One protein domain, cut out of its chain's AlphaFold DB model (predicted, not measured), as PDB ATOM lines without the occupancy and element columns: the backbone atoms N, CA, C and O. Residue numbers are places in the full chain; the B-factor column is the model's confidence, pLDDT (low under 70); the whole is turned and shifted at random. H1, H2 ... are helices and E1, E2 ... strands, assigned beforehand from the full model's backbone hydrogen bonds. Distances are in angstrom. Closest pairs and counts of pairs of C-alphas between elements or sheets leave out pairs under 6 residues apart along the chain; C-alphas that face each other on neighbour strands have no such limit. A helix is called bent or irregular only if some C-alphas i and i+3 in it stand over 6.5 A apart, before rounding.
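AT A GLANCE: This is residues 64 to 172 of the 185 residues of an uncharacterized protein of Gibberella intermedia (UniProt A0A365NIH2). A narrow hairpin of two short strands, E1 and E2, reaches away from a base of three helices, where H1 and H2 cross the first half of the long helix H3. Residues 64 to 79, without a named element, run through the middle, and residues 152 to 172 fold back from the far end of H3. The printed part has 109 residues, with E1, E2, H1, H2 and H3 in chain order, and its one sheet, E1 - E2, is antiparallel. The class is mostly helix, though under half of the residues are in named elements. The whole is compact, with a radius of gyration of the C-alphas of 14.7 A, and flat, spanning 42 by 39 by 20 A.

IN THESE COORDINATES: E1, residues 80 to 82, begins at C-alpha (10.424, 44.395, 1.577), and E2 is residues 89 to 92. H1, residues 98 to 112, is 20.1 A long; H2 is residues 116 to 122. H3, residues 127 to 151, is 37.4 A long and ends at C-alpha (4.946, 26.035, -18.205). It is irregular: C-alphas 128 and 131 are 7.2 A apart.

HOW THE PARTS SIT: In the hairpin E1 and E2, N 81 and O 91 are within hydrogen-bond range at 2.8 A. E1 is apart from the three helices. H3 touches H1 with residues 130 to 138 alone, opposite ways at 35.5 degrees, only just a steep tilt; the closest C-alphas, Ile 112 and Pro 131, are 4.0 A apart. H3 touches H2 with residues 127 to 134 alone, the closest C-alphas being Ala 119 and Leu 127, 4.9 A. Every O i to N i+4 pair is within range in H2, 10 of 11 in H1 and 19 of 21 in H3.

THE WHOLE: The farthest C-alphas, Lys 85 and Pro 153, are 44.8 A apart. The printed part has no cut, and no link is long. Mean pLDDT of the printed part is 98.1; no printed residue is under 70.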
ATOM      1  N   GLN A  64       1.789  48.457  -2.644       98.31
ATOM      2  CA  GLN A  64       2.446  49.175  -3.727       98.31
ATOM      3  C   GLN A  64       3.292  48.212  -4.560       98.31
ATOM      4  O   GLN A  64       3.790  47.197  -4.054       98.31
ATOM      5  N   ASN A  65       3.507  48.590  -5.823       98.31
ATOM      6  CA  ASN A  65       4.501  47.936  -6.665       98.31
ATOM      7  C   ASN A  65       5.885  47.972  -5.997       98.31
ATOM      8  O   ASN A  65       6.243  48.980  -5.384       98.31
ATOM      9  N   ASP A  66       6.653  46.891  -6.139       97.12
ATOM     10  CA  ASP A  66       7.990  46.717  -5.540       97.12
ATOM     11  C   ASP A  66       8.017  46.771  -3.997       97.12
ATOM     12  O   ASP A  66       9.076  46.930  -3.386       97.12
ATOM     13  N   VAL A  67       6.854  46.611  -3.356       97.81
ATOM     14  CA  VAL A  67       6.709  46.544  -1.890       97.81
ATOM     15  C   VAL A  67       6.032  45.247  -1.483       97.81
ATOM     16  O   VAL A  67       6.675  44.378  -0.905       97.81
ATOM     17  N   ALA A  68       4.745  45.124  -1.812       98.25
ATOM     18  CA  ALA A  68       3.918  43.975  -1.457       98.25
ATOM     19  C   ALA A  68       3.640  43.064  -2.649       98.25
ATOM     20  O   ALA A  68       3.293  41.902  -2.470       98.25
ATOM     21  N   TYR A  69       3.722  43.599  -3.867       98.75
ATOM     22  CA  TYR A  69       3.409  42.853  -5.077       98.75
ATOM     23  C   TYR A  69       4.080  43.463  -6.306       98.75
ATOM     24  O   TYR A  69       4.585  44.589  -6.271       98.75
ATOM     25  N   ASN A  70       4.081  42.706  -7.395       98.62
ATOM     26  CA  ASN A  70       4.535  43.129  -8.707       98.62
ATOM     27  C   ASN A  70       3.318  43.480  -9.575       98.62
ATOM     28  O   ASN A  70       2.477  42.628  -9.858       98.62
ATOM     29  N   THR A  71       3.201  44.730 -10.022       98.38
ATOM     30  CA  THR A  71       2.056  45.168 -10.838       98.38
ATOM     31  C   THR A  71       2.045  44.582 -12.242       98.38
ATOM     32  O   THR A  71       0.989  44.567 -12.867       98.38
ATOM     33  N   GLN A  72       3.178  44.084 -12.747       98.12
ATOM     34  CA  GLN A  72       3.258  43.520 -14.097       98.12
ATOM     35  C   GLN A  72       2.604  42.140 -14.201       98.12
ATOM     36  O   GLN A  72       2.068  41.801 -15.251       98.12
ATOM     37  N   ASN A  73       2.666  41.347 -13.130       98.44
ATOM     38  CA  ASN A  73       2.157  39.972 -13.091       98.44
ATOM     39  C   ASN A  73       1.085  39.765 -11.993       98.44
ATOM     40  O   ASN A  73       0.483  38.704 -11.885       98.44
ATOM     41  N   GLY A  74       0.820  40.782 -11.171       98.69
ATOM     42  CA  GLY A  74      -0.171  40.740 -10.099       98.69
ATOM     43  C   GLY A  74       0.218  39.884  -8.890       98.69
ATOM     44  O   GLY A  74      -0.608  39.739  -7.993       98.69
ATOM     45  N   MET A  75       1.423  39.315  -8.832       98.81
ATOM     46  CA  MET A  75       1.876  38.370  -7.799       98.81
ATOM     47  C   MET A  75       2.411  39.087  -6.564       98.81
ATOM     48  O   MET A  75       3.066  40.123  -6.691       98.81
ATOM     49  N   SER A  76       2.165  38.543  -5.371       98.88
ATOM     50  CA  SER A  76       2.750  39.083  -4.143       98.88
ATOM     51  C   SER A  76       4.270  38.892  -4.093       98.88
ATOM     52  O   SER A  76       4.856  38.025  -4.748       98.88
ATOM     53  N   TYR A  77       4.897  39.717  -3.269       98.81
ATOM     54  CA  TYR A  77       6.182  39.449  -2.647       98.81
ATOM     55  C   TYR A  77       5.932  39.036  -1.194       98.81
ATOM     56  O   TYR A  77       4.935  39.444  -0.599       98.81
ATOM     57  N   ASP A  78       6.858  38.290  -0.595       98.50
ATOM     58  CA  ASP A  78       6.850  38.061   0.855       98.50
ATOM     59  C   ASP A  78       6.908  39.385   1.639       98.50
ATOM     60  O   ASP A  78       6.242  39.545   2.658       98.50
ATOM     61  N   GLY A  79       7.655  40.363   1.123       97.62
ATOM     62  CA  GLY A  79       7.709  41.712   1.669       97.62
ATOM     63  C   GLY A  79       8.907  42.502   1.157       97.62
ATOM     64  O   GLY A  79       9.519  42.174   0.137       97.62
ATOM     65  N   THR A  80       9.263  43.559   1.886       98.06
ATOM     66  CA  THR A  80      10.424  44.395   1.577       98.06
ATOM     67  C   THR A  80      11.136  44.850   2.840       98.06
ATOM     68  O   THR A  80      10.513  45.090   3.874       98.06
ATOM     69  N   GLN A  81      12.455  44.976   2.753       98.06
ATOM     70  CA  GLN A  81      13.285  45.482   3.834       98.06
ATOM     71  C   GLN A  81      13.182  47.001   3.929       98.06
ATOM     72  O   GLN A  81      13.043  47.713   2.927       98.06
ATOM     73  N   LEU A  82      13.337  47.510   5.146       98.12
ATOM     74  CA  LEU A  82      13.396  48.936   5.428       98.12
ATOM     75  C   LEU A  82      14.799  49.317   5.900       98.12
ATOM     76  O   LEU A  82      15.436  48.589   6.659       98.12
ATOM     77  N   ASP A  83      15.263  50.481   5.466       98.12
ATOM     78  CA  ASP A  83      16.466  51.107   5.987       98.12
ATOM     79  C   ASP A  83      16.292  51.393   7.481       98.12
ATOM     80  O   ASP A  83      15.314  52.012   7.908       98.12
ATOM     81  N   TRP A  84      17.285  50.979   8.263       97.31
ATOM     82  CA  TRP A  84      17.246  51.028   9.722       97.31
ATOM     83  C   TRP A  84      17.010  52.433  10.291       97.31
ATOM     84  O   TRP A  84      16.356  52.583  11.320       97.31
ATOM     85  N   LYS A  85      17.553  53.475   9.649       97.81
ATOM     86  CA  LYS A  85      17.486  54.849  10.174       97.81
ATOM     87  C   LYS A  85      16.253  55.596   9.694       97.81
ATOM     88  O   LYS A  85      15.673  56.376  10.441       97.81
ATOM     89  N   THR A  86      15.904  55.419   8.427       97.25
ATOM     90  CA  THR A  86      14.893  56.233   7.751       97.25
ATOM     91  C   THR A  86      13.543  55.541   7.640       97.25
ATOM     92  O   THR A  86      12.560  56.210   7.332       97.25
ATOM     93  N   GLY A  87      13.484  54.218   7.831       96.31
ATOM     94  CA  GLY A  87      12.285  53.417   7.587       96.31
ATOM     95  C   GLY A  87      11.869  53.378   6.114       96.31
ATOM     96  O   GLY A  87      10.758  52.960   5.798       96.31
ATOM     97  N   LYS A  88      12.724  53.844   5.192       95.94
ATOM     98  CA  LYS A  88      12.448  53.819   3.752       95.94
ATOM     99  C   LYS A  88      12.753  52.443   3.175       95.94
ATOM    100  O   LYS A  88      13.666  51.763   3.618       95.94
ATOM    101  N   ARG A  89      12.002  52.060   2.148       95.50
ATOM    102  CA  ARG A  89      12.155  50.790   1.426       95.50
ATOM    103  C   ARG A  89      13.560  50.637   0.841       95.50
ATOM    104  O   ARG A  89      14.112  51.609   0.326       95.50
ATOM    105  N   THR A  90      14.098  49.423   0.897       96.31
ATOM    106  CA  THR A  90      15.422  49.073   0.362       96.31
ATOM    107  C   THR A  90      15.328  47.874  -0.580       96.31
ATOM    108  O   THR A  90      15.049  48.052  -1.761       96.31
ATOM    109  N   ASN A  91      15.524  46.660  -0.068       96.69
ATOM    110  CA  ASN A  91      15.547  45.430  -0.852       96.69
ATOM    111  C   ASN A  91      14.237  44.665  -0.681       96.69
ATOM    112  O   ASN A  91      13.904  44.244   0.428       96.69
ATOM    113  N   LYS A  92      13.514  44.439  -1.780       96.94
ATOM    114  CA  LYS A  92      12.352  43.546  -1.777       96.94
ATOM    115  C   LYS A  92      12.779  42.082  -1.689       96.94
ATOM    116  O   LYS A  92      13.823  41.703  -2.220       96.94
ATOM    117  N   HIS A  93      11.950  41.251  -1.070       97.88
ATOM    118  CA  HIS A  93      12.038  39.809  -1.250       97.88
ATOM    119  C   HIS A  93      11.507  39.485  -2.644       97.88
ATOM    120  O   HIS A  93      10.366  39.796  -2.964       97.88
ATOM    121  N   THR A  94      12.337  38.886  -3.495       98.12
ATOM    122  CA  THR A  94      11.982  38.564  -4.889       98.12
ATOM    123  C   THR A  94      11.156  37.285  -5.023       98.12
ATOM    124  O   THR A  94      10.932  36.796  -6.128       98.12
ATOM    125  N   PHE A  95      10.700  36.738  -3.898       98.50
ATOM    126  CA  PHE A  95       9.958  35.492  -3.816       98.50
ATOM    127  C   PHE A  95       8.669  35.656  -3.013       98.50
ATOM    128  O   PHE A  95       8.520  36.586  -2.217       98.50
ATOM    129  N   SER A  96       7.754  34.712  -3.205       98.75
ATOM    130  CA  SER A  96       6.525  34.565  -2.432       98.75
ATOM    131  C   SER A  96       6.069  33.099  -2.403       98.75
ATOM    132  O   SER A  96       6.786  32.204  -2.848       98.75
ATOM    133  N   ALA A  97       4.887  32.851  -1.849       98.75
ATOM    134  CA  ALA A  97       4.241  31.549  -1.750       98.75
ATOM    135  C   ALA A  97       2.717  31.724  -1.685       98.75
ATOM    136  O   ALA A  97       2.224  32.815  -1.374       98.75
ATOM    137  N   ALA A  98       1.975  30.638  -1.914       98.81
ATOM    138  CA  ALA A  98       0.511  30.640  -1.882       98.81
ATOM    139  C   ALA A  98      -0.077  31.180  -0.558       98.81
ATOM    140  O   ALA A  98      -1.116  31.833  -0.575       98.81
ATOM    141  N   SER A  99       0.638  31.054   0.563       98.69
ATOM    142  CA  SER A  99       0.230  31.628   1.850       98.69
ATOM    143  C   SER A  99       0.113  33.159   1.838       98.69
ATOM    144  O   SER A  99      -0.806  33.712   2.442       98.69
ATOM    145  N   LYS A 100       0.992  33.877   1.124       98.81
ATOM    146  CA  LYS A 100       0.876  35.340   0.965       98.81
ATOM    147  C   LYS A 100      -0.184  35.705  -0.066       98.81
ATOM    148  O   LYS A 100      -0.900  36.693   0.108       98.81
ATOM    149  N   GLU A 101      -0.313  34.889  -1.111       98.88
ATOM    150  CA  GLU A 101      -1.377  35.036  -2.104       98.88
ATOM    151  C   GLU A 101      -2.754  34.947  -1.435       98.88
ATOM    152  O   GLU A 101      -3.615  35.773  -1.725       98.88
ATOM    153  N   ALA A 102      -2.943  34.028  -0.483       98.81
ATOM    154  CA  ALA A 102      -4.183  33.886   0.274       98.81
ATOM    155  C   ALA A 102      -4.550  35.173   1.032       98.81
ATOM    156  O   ALA A 102      -5.667  35.668   0.880       98.81
ATOM    157  N   LEU A 103      -3.607  35.779   1.770       98.88
ATOM    158  CA  LEU A 103      -3.837  37.055   2.466       98.88
ATOM    159  C   LEU A 103      -4.251  38.169   1.494       98.88
ATOM    160  O   LEU A 103      -5.196  38.920   1.750       98.88
ATOM    161  N   GLN A 104      -3.567  38.255   0.353       98.88
ATOM    162  CA  GLN A 104      -3.852  39.257  -0.668       98.88
ATOM    163  C   GLN A 104      -5.229  39.037  -1.322       98.88
ATOM    164  O   GLN A 104      -5.995  39.985  -1.493       98.88
ATOM    165  N   ILE A 105      -5.573  37.789  -1.650       98.88
ATOM    166  CA  ILE A 105      -6.857  37.411  -2.254       98.88
ATOM    167  C   ILE A 105      -8.009  37.641  -1.270       98.88
ATOM    168  O   ILE A 105      -9.053  38.145  -1.681       98.88
ATOM    169  N   MET A 106      -7.828  37.352   0.022       98.88
ATOM    170  CA  MET A 106      -8.830  37.636   1.056       98.88
ATOM    171  C   MET A 106      -9.152  39.133   1.139       98.88
ATOM    172  O   MET A 106     -10.326  39.509   1.190       98.88
ATOM    173  N   LEU A 107      -8.133  39.997   1.088       98.88
ATOM    174  CA  LEU A 107      -8.324  41.448   1.028       98.88
ATOM    175  C   LEU A 107      -9.082  41.868  -0.241       98.88
ATOM    176  O   LEU A 107     -10.016  42.669  -0.175       98.88
ATOM    177  N   TYR A 108      -8.705  41.326  -1.400       98.94
ATOM    178  CA  TYR A 108      -9.372  41.638  -2.665       98.94
ATOM    179  C   TYR A 108     -10.820  41.165  -2.702       98.94
ATOM    180  O   TYR A 108     -11.665  41.880  -3.235       98.94
ATOM    181  N   ALA A 109     -11.128  40.017  -2.099       98.88
ATOM    182  CA  ALA A 109     -12.497  39.547  -1.958       98.88
ATOM    183  C   ALA A 109     -13.345  40.581  -1.202       98.88
ATOM    184  O   ALA A 109     -14.380  40.996  -1.719       98.88
ATOM    185  N   GLN A 110     -12.856  41.079  -0.057       98.81
ATOM    186  CA  GLN A 110     -13.530  42.129   0.721       98.81
ATOM    187  C   GLN A 110     -13.736  43.415  -0.094       98.81
ATOM    188  O   GLN A 110     -14.833  43.987  -0.102       98.81
ATOM    189  N   ALA A 111     -12.709  43.848  -0.829       98.75
ATOM    190  CA  ALA A 111     -12.771  45.036  -1.676       98.75
ATOM    191  C   ALA A 111     -13.799  44.900  -2.807       98.75
ATOM    192  O   ALA A 111     -14.598  45.811  -3.022       98.75
ATOM    193  N   ILE A 112     -13.821  43.757  -3.498       98.69
ATOM    194  CA  ILE A 112     -14.777  43.462  -4.575       98.69
ATOM    195  C   ILE A 112     -16.208  43.421  -4.031       98.69
ATOM    196  O   ILE A 112     -17.118  43.933  -4.681       98.69
ATOM    197  N   SER A 113     -16.413  42.896  -2.819       98.31
ATOM    198  CA  SER A 113     -17.716  42.924  -2.140       98.31
ATOM    199  C   SER A 113     -18.134  44.303  -1.608       98.31
ATOM    200  O   SER A 113     -19.243  44.443  -1.097       98.31
ATOM    201  N   GLY A 114     -17.292  45.333  -1.743       97.12
ATOM    202  CA  GLY A 114     -17.629  46.713  -1.387       97.12
ATOM    203  C   GLY A 114     -17.361  47.102   0.071       97.12
ATOM    204  O   GLY A 114     -17.942  48.082   0.540       97.12
ATOM    205  N   SER A 115     -16.491  46.380   0.792       98.00
ATOM    206  CA  SER A 115     -16.050  46.781   2.139       98.00
ATOM    207  C   SER A 115     -15.376  48.158   2.107       98.00
ATOM    208  O   SER A 115     -14.465  48.409   1.309       98.00
ATOM    209  N   LYS A 116     -15.803  49.056   3.003       96.75
ATOM    210  CA  LYS A 116     -15.213  50.399   3.136       96.75
ATOM    211  C   LYS A 116     -13.813  50.341   3.733       96.75
ATOM    212  O   LYS A 116     -12.977  51.170   3.400       96.75
ATOM    213  N   GLU A 117     -13.567  49.364   4.587       97.50
ATOM    214  CA  GLU A 117     -12.314  49.087   5.278       97.50
ATOM    215  C   GLU A 117     -11.264  48.583   4.281       97.50
ATOM    216  O   GLU A 117     -10.164  49.131   4.195       97.50
ATOM    217  N   ALA A 118     -11.632  47.621   3.431       98.56
ATOM    218  CA  ALA A 118     -10.777  47.182   2.329       98.56
ATOM    219  C   ALA A 118     -10.524  48.319   1.324       98.56
ATOM    220  O   ALA A 118      -9.414  48.469   0.814       98.56
ATOM    221  N   ALA A 119     -11.523  49.172   1.077       98.12
ATOM    222  CA  ALA A 119     -11.349  50.361   0.250       98.12
ATOM    223  C   ALA A 119     -10.438  51.418   0.895       98.12
ATOM    224  O   ALA A 119      -9.659  52.058   0.189       98.12
ATOM    225  N   ARG A 120     -10.493  51.588   2.222       97.62
ATOM    226  CA  ARG A 120      -9.593  52.465   2.985       97.62
ATOM    227  C   ARG A 120      -8.150  51.996   2.871       97.62
ATOM    228  O   ARG A 120      -7.260  52.831   2.762       97.62
ATOM    229  N   PHE A 121      -7.941  50.685   2.847       98.62
ATOM    230  CA  PHE A 121      -6.637  50.081   2.619       98.62
ATOM    231  C   PHE A 121      -6.158  50.278   1.168       98.62
ATOM    232  O   PHE A 121      -5.075  50.802   0.939       98.62
ATOM    233  N   LEU A 122      -6.954  49.889   0.167       98.56
ATOM    234  CA  LEU A 122      -6.488  49.827  -1.229       98.56
ATOM    235  C   LEU A 122      -6.523  51.170  -1.963       98.56
ATOM    236  O   LEU A 122      -5.630  51.487  -2.742       98.56
ATOM    237  N   THR A 123      -7.581  51.950  -1.761       97.81
ATOM    238  CA  THR A 123      -7.847  53.178  -2.520       97.81
ATOM    239  C   THR A 123      -8.342  54.289  -1.585       97.81
ATOM    240  O   THR A 123      -9.450  54.800  -1.782       97.81
ATOM    241  N   PRO A 124      -7.560  54.686  -0.559       96.12
ATOM    242  CA  PRO A 124      -8.007  55.614   0.486       96.12
ATOM    243  C   PRO A 124      -8.492  56.968  -0.042       96.12
ATOM    244  O   PRO A 124      -9.366  57.579   0.568       96.12
ATOM    245  N   ASP A 125      -7.951  57.419  -1.177       94.44
ATOM    246  CA  ASP A 125      -8.296  58.704  -1.792       94.44
ATOM    247  C   ASP A 125      -9.556  58.617  -2.681       94.44
ATOM    248  O   ASP A 125     -10.148  59.635  -3.041       94.44
ATOM    249  N   ASN A 126      -9.997  57.403  -3.031       95.88
ATOM    250  CA  ASN A 126     -11.224  57.149  -3.785       95.88
ATOM    251  C   ASN A 126     -11.797  55.763  -3.450       95.88
ATOM    252  O   ASN A 126     -11.611  54.802  -4.198       95.88
ATOM    253  N   LEU A 127     -12.547  55.664  -2.350       96.00
ATOM    254  CA  LEU A 127     -13.070  54.385  -1.845       96.00
ATOM    255  C   LEU A 127     -13.927  53.618  -2.868       96.00
ATOM    256  O   LEU A 127     -13.964  52.392  -2.863       96.00
ATOM    257  N   LYS A 128     -14.608  54.327  -3.777       97.12
ATOM    258  CA  LYS A 128     -15.458  53.704  -4.805       97.12
ATOM    259  C   LYS A 128     -14.654  52.959  -5.875       97.12
ATOM    260  O   LYS A 128     -15.232  52.150  -6.592       97.12
ATOM    261  N   ALA A 129     -13.354  53.229  -6.001       98.31
ATOM    262  CA  ALA A 129     -12.491  52.568  -6.976       98.31
ATOM    263  C   ALA A 129     -12.041  51.164  -6.536       98.31
ATOM    264  O   ALA A 129     -11.634  50.377  -7.393       98.31
ATOM    265  N   ALA A 130     -12.135  50.832  -5.242       98.56
ATOM    266  CA  ALA A 130     -11.589  49.595  -4.684       98.56
ATOM    267  C   ALA A 130     -12.052  48.306  -5.393       98.56
ATOM    268  O   ALA A 130     -11.184  47.480  -5.687       98.56
ATOM    269  N   PRO A 131     -13.346  48.118  -5.743       98.81
ATOM    270  CA  PRO A 131     -13.781  46.892  -6.410       98.81
ATOM    271  C   PRO A 131     -13.105  46.690  -7.771       98.81
ATOM    272  O   PRO A 131     -12.578  45.616  -8.054       98.81
ATOM    273  N   GLY A 132     -13.072  47.738  -8.602       98.75
ATOM    274  CA  GLY A 132     -12.443  47.688  -9.923       98.75
ATOM    275  C   GLY A 132     -10.923  47.544  -9.841       98.75
ATOM    276  O   GLY A 132     -10.333  46.770 -10.593       98.75
ATOM    277  N   PHE A 133     -10.296  48.232  -8.882       98.75
ATOM    278  CA  PHE A 133      -8.862  48.124  -8.621       98.75
ATOM    279  C   PHE A 133      -8.466  46.685  -8.263       98.75
ATOM    280  O   PHE A 133      -7.627  46.093  -8.941       98.75
ATOM    281  N   ALA A 134      -9.130  46.077  -7.275       98.88
ATOM    282  CA  ALA A 134      -8.884  44.693  -6.875       98.88
ATOM    283  C   ALA A 134      -9.154  43.688  -8.011       98.88
ATOM    284  O   ALA A 134      -8.330  42.806  -8.262       98.88
ATOM    285  N   ALA A 135     -10.263  43.846  -8.743       98.88
ATOM    286  CA  ALA A 135     -10.605  42.975  -9.868       98.88
ATOM    287  C   ALA A 135      -9.530  42.988 -10.969       98.88
ATOM    288  O   ALA A 135      -9.143  41.928 -11.458       98.88
ATOM    289  N   SER A 136      -8.987  44.162 -11.309       98.81
ATOM    290  CA  SER A 136      -7.931  44.284 -12.327       98.81
ATOM    291  C   SER A 136      -6.629  43.563 -11.948       98.81
ATOM    292  O   SER A 136      -5.969  42.956 -12.799       98.81
ATOM    293  N   ILE A 137      -6.275  43.566 -10.658       98.88
ATOM    294  CA  ILE A 137      -5.096  42.847 -10.166       98.88
ATOM    295  C   ILE A 137      -5.353  41.341 -10.201       98.88
ATOM    296  O   ILE A 137      -4.490  40.591 -10.653       98.88
ATOM    297  N   MET A 138      -6.542  40.896  -9.784       98.88
ATOM    298  CA  MET A 138      -6.929  39.483  -9.844       98.88
ATOM    299  C   MET A 138      -6.954  38.939 -11.274       98.88
ATOM    300  O   MET A 138      -6.526  37.810 -11.499       98.88
ATOM    301  N   GLU A 139      -7.388  39.737 -12.252       98.88
ATOM    302  CA  GLU A 139      -7.348  39.347 -13.664       98.88
ATOM    303  C   GLU A 139      -5.905  39.141 -14.151       98.88
ATOM    304  O   GLU A 139      -5.597  38.138 -14.799       98.88
ATOM    305  N   THR A 140      -5.006  40.068 -13.811       98.88
ATOM    306  CA  THR A 140      -3.574  39.950 -14.131       98.88
ATOM    307  C   THR A 140      -2.966  38.716 -13.460       98.88
ATOM    308  O   THR A 140      -2.343  37.896 -14.132       98.88
ATOM    309  N   LYS A 141      -3.234  38.528 -12.165       98.81
ATOM    310  CA  LYS A 141      -2.766  37.381 -11.380       98.81
ATOM    311  C   LYS A 141      -3.221  36.052 -11.989       98.81
ATOM    312  O   LYS A 141      -2.413  35.142 -12.148       98.81
ATOM    313  N   LEU A 142      -4.487  35.938 -12.398       98.81
ATOM    314  CA  LEU A 142      -5.014  34.714 -13.009       98.81
ATOM    315  C   LEU A 142      -4.316  34.372 -14.335       98.81
ATOM    316  O   LEU A 142      -4.063  33.196 -14.611       98.81
ATOM    317  N   LYS A 143      -3.969  35.380 -15.146       98.81
ATOM    318  CA  LYS A 143      -3.172  35.179 -16.369       98.81
ATOM    319  C   LYS A 143      -1.795  34.612 -16.027       98.81
ATOM    320  O   LYS A 143      -1.377  33.632 -16.642       98.81
ATOM    321  N   THR A 144      -1.140  35.152 -15.002       98.81
ATOM    322  CA  THR A 144       0.157  34.655 -14.524       98.81
ATOM    323  C   THR A 144       0.075  33.229 -13.978       98.81
ATOM    324  O   THR A 144       0.897  32.396 -14.354       98.81
ATOM    325  N   TYR A 145      -0.944  32.900 -13.179       98.81
ATOM    326  CA  TYR A 145      -1.184  31.527 -12.705       98.81
ATOM    327  C   TYR A 145      -1.396  30.555 -13.871       98.81
ATOM    328  O   TYR A 145      -0.830  29.464 -13.895       98.81
ATOM    329  N   SER A 146      -2.185  30.963 -14.868       98.75
ATOM    330  CA  SER A 146      -2.461  30.142 -16.051       98.75
ATOM    331  C   SER A 146      -1.188  29.876 -16.856       98.75
ATOM    332  O   SER A 146      -0.949  28.741 -17.270       98.75
ATOM    333  N   GLN A 147      -0.342  30.894 -17.036       98.75
ATOM    334  CA  GLN A 147       0.950  30.757 -17.708       98.75
ATOM    335  C   GLN A 147       1.917  29.860 -16.920       98.75
ATOM    336  O   GLN A 147       2.591  29.016 -17.515       98.75
ATOM    337  N   PHE A 148       1.966  30.002 -15.591       98.75
ATOM    338  CA  PHE A 148       2.765  29.129 -14.732       98.75
ATOM    339  C   PHE A 148       2.333  27.670 -14.876       98.75
ATOM    340  O   PHE A 148       3.173  26.816 -15.136       98.75
ATOM    341  N   ASN A 149       1.028  27.391 -14.818       98.75
ATOM    342  CA  ASN A 149       0.501  26.037 -14.975       98.75
ATOM    343  C   ASN A 149       0.797  25.437 -16.363       98.75
ATOM    344  O   ASN A 149       1.094  24.251 -16.470       98.75
ATOM    345  N   GLN A 150       0.756  26.242 -17.428       98.56
ATOM    346  CA  GLN A 150       1.143  25.789 -18.773       98.56
ATOM    347  C   GLN A 150       2.636  25.444 -18.867       98.56
ATOM    348  O   GLN A 150       3.005  24.500 -19.560       98.56
ATOM    349  N   THR A 151       3.485  26.205 -18.175       98.44
ATOM    350  CA  THR A 151       4.946  26.035 -18.205       98.44
ATOM    351  C   THR A 151       5.407  24.897 -17.289       98.44
ATOM    352  O   THR A 151       6.301  24.136 -17.651       98.44
ATOM    353  N   TYR A 152       4.771  24.750 -16.125       98.44
ATOM    354  CA  TYR A 152       5.113  23.783 -15.081       98.44
ATOM    355  C   TYR A 152       3.896  22.921 -14.685       98.44
ATOM    356  O   TYR A 152       3.463  22.942 -13.530       98.44
ATOM    357  N   PRO A 153       3.338  22.114 -15.610       98.50
ATOM    358  CA  PRO A 153       2.112  21.351 -15.355       98.50
ATOM    359  C   PRO A 153       2.269  20.279 -14.265       98.50
ATOM    360  O   PRO A 153       1.273  19.808 -13.719       98.50
ATOM    361  N   GLY A 154       3.506  19.907 -13.909       98.44
ATOM    362  CA  GLY A 154       3.804  18.950 -12.839       98.44
ATOM    363  C   GLY A 154       3.330  19.391 -11.449       98.44
ATOM    364  O   GLY A 154       3.104  18.537 -10.597       98.44
ATOM    365  N   PHE A 155       3.106  20.691 -11.231       98.62
ATOM    366  CA  PHE A 155       2.500  21.197  -9.996       98.62
ATOM    367  C   PHE A 155       0.976  21.028  -9.952       98.62
ATOM    368  O   PHE A 155       0.371  21.294  -8.919       98.62
ATOM    369  N   GLY A 156       0.331  20.598 -11.043       98.19
ATOM    370  CA  GLY A 156      -1.103  20.294 -11.060       98.19
ATOM    371  C   GLY A 156      -2.006  21.492 -10.747       98.19
ATOM    372  O   GLY A 156      -3.072  21.313 -10.166       98.19
ATOM    373  N   GLY A 157      -1.577  22.708 -11.093       97.94
ATOM    374  CA  GLY A 157      -2.291  23.954 -10.795       97.94
ATOM    375  C   GLY A 157      -2.029  24.546  -9.405       97.94
ATOM    376  O   GLY A 157      -2.480  25.658  -9.141       97.94
ATOM    377  N   PHE A 158      -1.285  23.854  -8.539       98.75
ATOM    378  CA  PHE A 158      -0.818  24.395  -7.262       98.75
ATOM    379  C   PHE A 158       0.425  25.275  -7.443       98.75
ATOM    380  O   PHE A 158       1.094  25.231  -8.478       98.75
ATOM    381  N   LEU A 159       0.761  26.058  -6.414       98.81
ATOM    382  CA  LEU A 159       1.967  26.881  -6.401       98.81
ATOM    383  C   LEU A 159       3.012  26.356  -5.402       98.81
ATOM    384  O   LEU A 159       2.680  26.116  -4.237       98.81
ATOM    385  N   PRO A 160       4.286  26.231  -5.810       98.69
ATOM    386  CA  PRO A 160       5.398  26.131  -4.876       98.69
ATOM    387  C   PRO A 160       5.678  27.500  -4.224       98.69
ATOM    388  O   PRO A 160       4.942  28.473  -4.409       98.69
ATOM    389  N   TRP A 161       6.789  27.612  -3.495       98.69
ATOM    390  CA  TRP A 161       7.416  28.925  -3.342       98.69
ATOM    391  C   TRP A 161       7.951  29.368  -4.706       98.69
ATOM    392  O   TRP A 161       8.519  28.563  -5.445       98.69
ATOM    393  N   ILE A 162       7.758  30.636  -5.051       98.62
ATOM    394  CA  ILE A 162       7.949  31.161  -6.408       98.62
ATOM    395  C   ILE A 162       8.801  32.426  -6.406       98.62
ATOM    396  O   ILE A 162       8.707  33.232  -5.483       98.62
ATOM    397  N   LYS A 163       9.586  32.626  -7.466       98.56
ATOM    398  CA  LYS A 163      10.186  33.918  -7.828       98.56
ATOM    399  C   LYS A 163       9.131  34.766  -8.535       98.56
ATOM    400  O   LYS A 163       8.479  34.287  -9.464       98.56
ATOM    401  N   THR A 164       8.945  36.007  -8.094       97.62
ATOM    402  CA  THR A 164       7.847  36.886  -8.548       97.62
ATOM    403  C   THR A 164       8.309  38.249  -9.066       97.62
ATOM    404  O   THR A 164       7.489  39.068  -9.487       97.62
ATOM    405  N   ASP A 165       9.619  38.500  -9.088       94.12
ATOM    406  CA  ASP A 165      10.241  39.779  -9.451       94.12
ATOM    407  C   ASP A 165      10.386  40.028 -10.956       94.12
ATOM    408  O   ASP A 165      10.759  41.126 -11.368       94.12
ATOM    409  N   THR A 166      10.032  39.045 -11.783       93.88
ATOM    410  CA  THR A 166       9.962  39.169 -13.244       93.88
ATOM    411  C   THR A 166       8.547  38.884 -13.751       93.88
ATOM    412  O   THR A 166       7.691  38.404 -13.009       93.88
ATOM    413  N   THR A 167       8.259  39.209 -15.016       93.25
ATOM    414  CA  THR A 167       6.913  39.047 -15.594       93.25
ATOM    415  C   THR A 167       6.423  37.595 -15.551       93.25
ATOM    416  O   THR A 167       5.272  37.348 -15.197       93.25
ATOM    417  N   THR A 168       7.297  36.639 -15.872       96.75
ATOM    418  CA  THR A 168       6.991  35.206 -15.806       96.75
ATOM    419  C   THR A 168       7.512  34.649 -14.491       96.75
ATOM    420  O   THR A 168       8.709  34.713 -14.227       96.75
ATOM    421  N   ILE A 169       6.628  34.073 -13.682       98.44
ATOM    422  CA  ILE A 169       7.035  33.436 -12.430       98.44
ATOM    423  C   ILE A 169       7.638  32.051 -12.668       98.44
ATOM    424  O   ILE A 169       7.282  31.351 -13.618       98.44
ATOM    425  N   SER A 170       8.520  31.643 -11.766       98.56
ATOM    426  CA  SER A 170       9.138  30.319 -11.748       98.56
ATOM    427  C   SER A 170       9.242  29.810 -10.310       98.56
ATOM    428  O   SER A 170       9.115  30.609  -9.375       98.56
ATOM    429  N   PRO A 171       9.470  28.505 -10.090       98.56
ATOM    430  CA  PRO A 171       9.782  28.007  -8.758       98.56
ATOM    431  C   PRO A 171      10.993  28.738  -8.162       98.56
ATOM    432  O   PRO A 171      11.930  29.126  -8.868       98.56
ATOM    433  N   GLN A 172      10.947  28.963  -6.853       97.81
ATOM    434  CA  GLN A 172      12.091  29.442  -6.089       97.81
ATOM    435  C   GLN A 172      13.122  28.321  -5.936       97.81
ATOM    436  O   GLN A 172      12.752  27.150  -5.877       97.81
TER     437      GLN A 172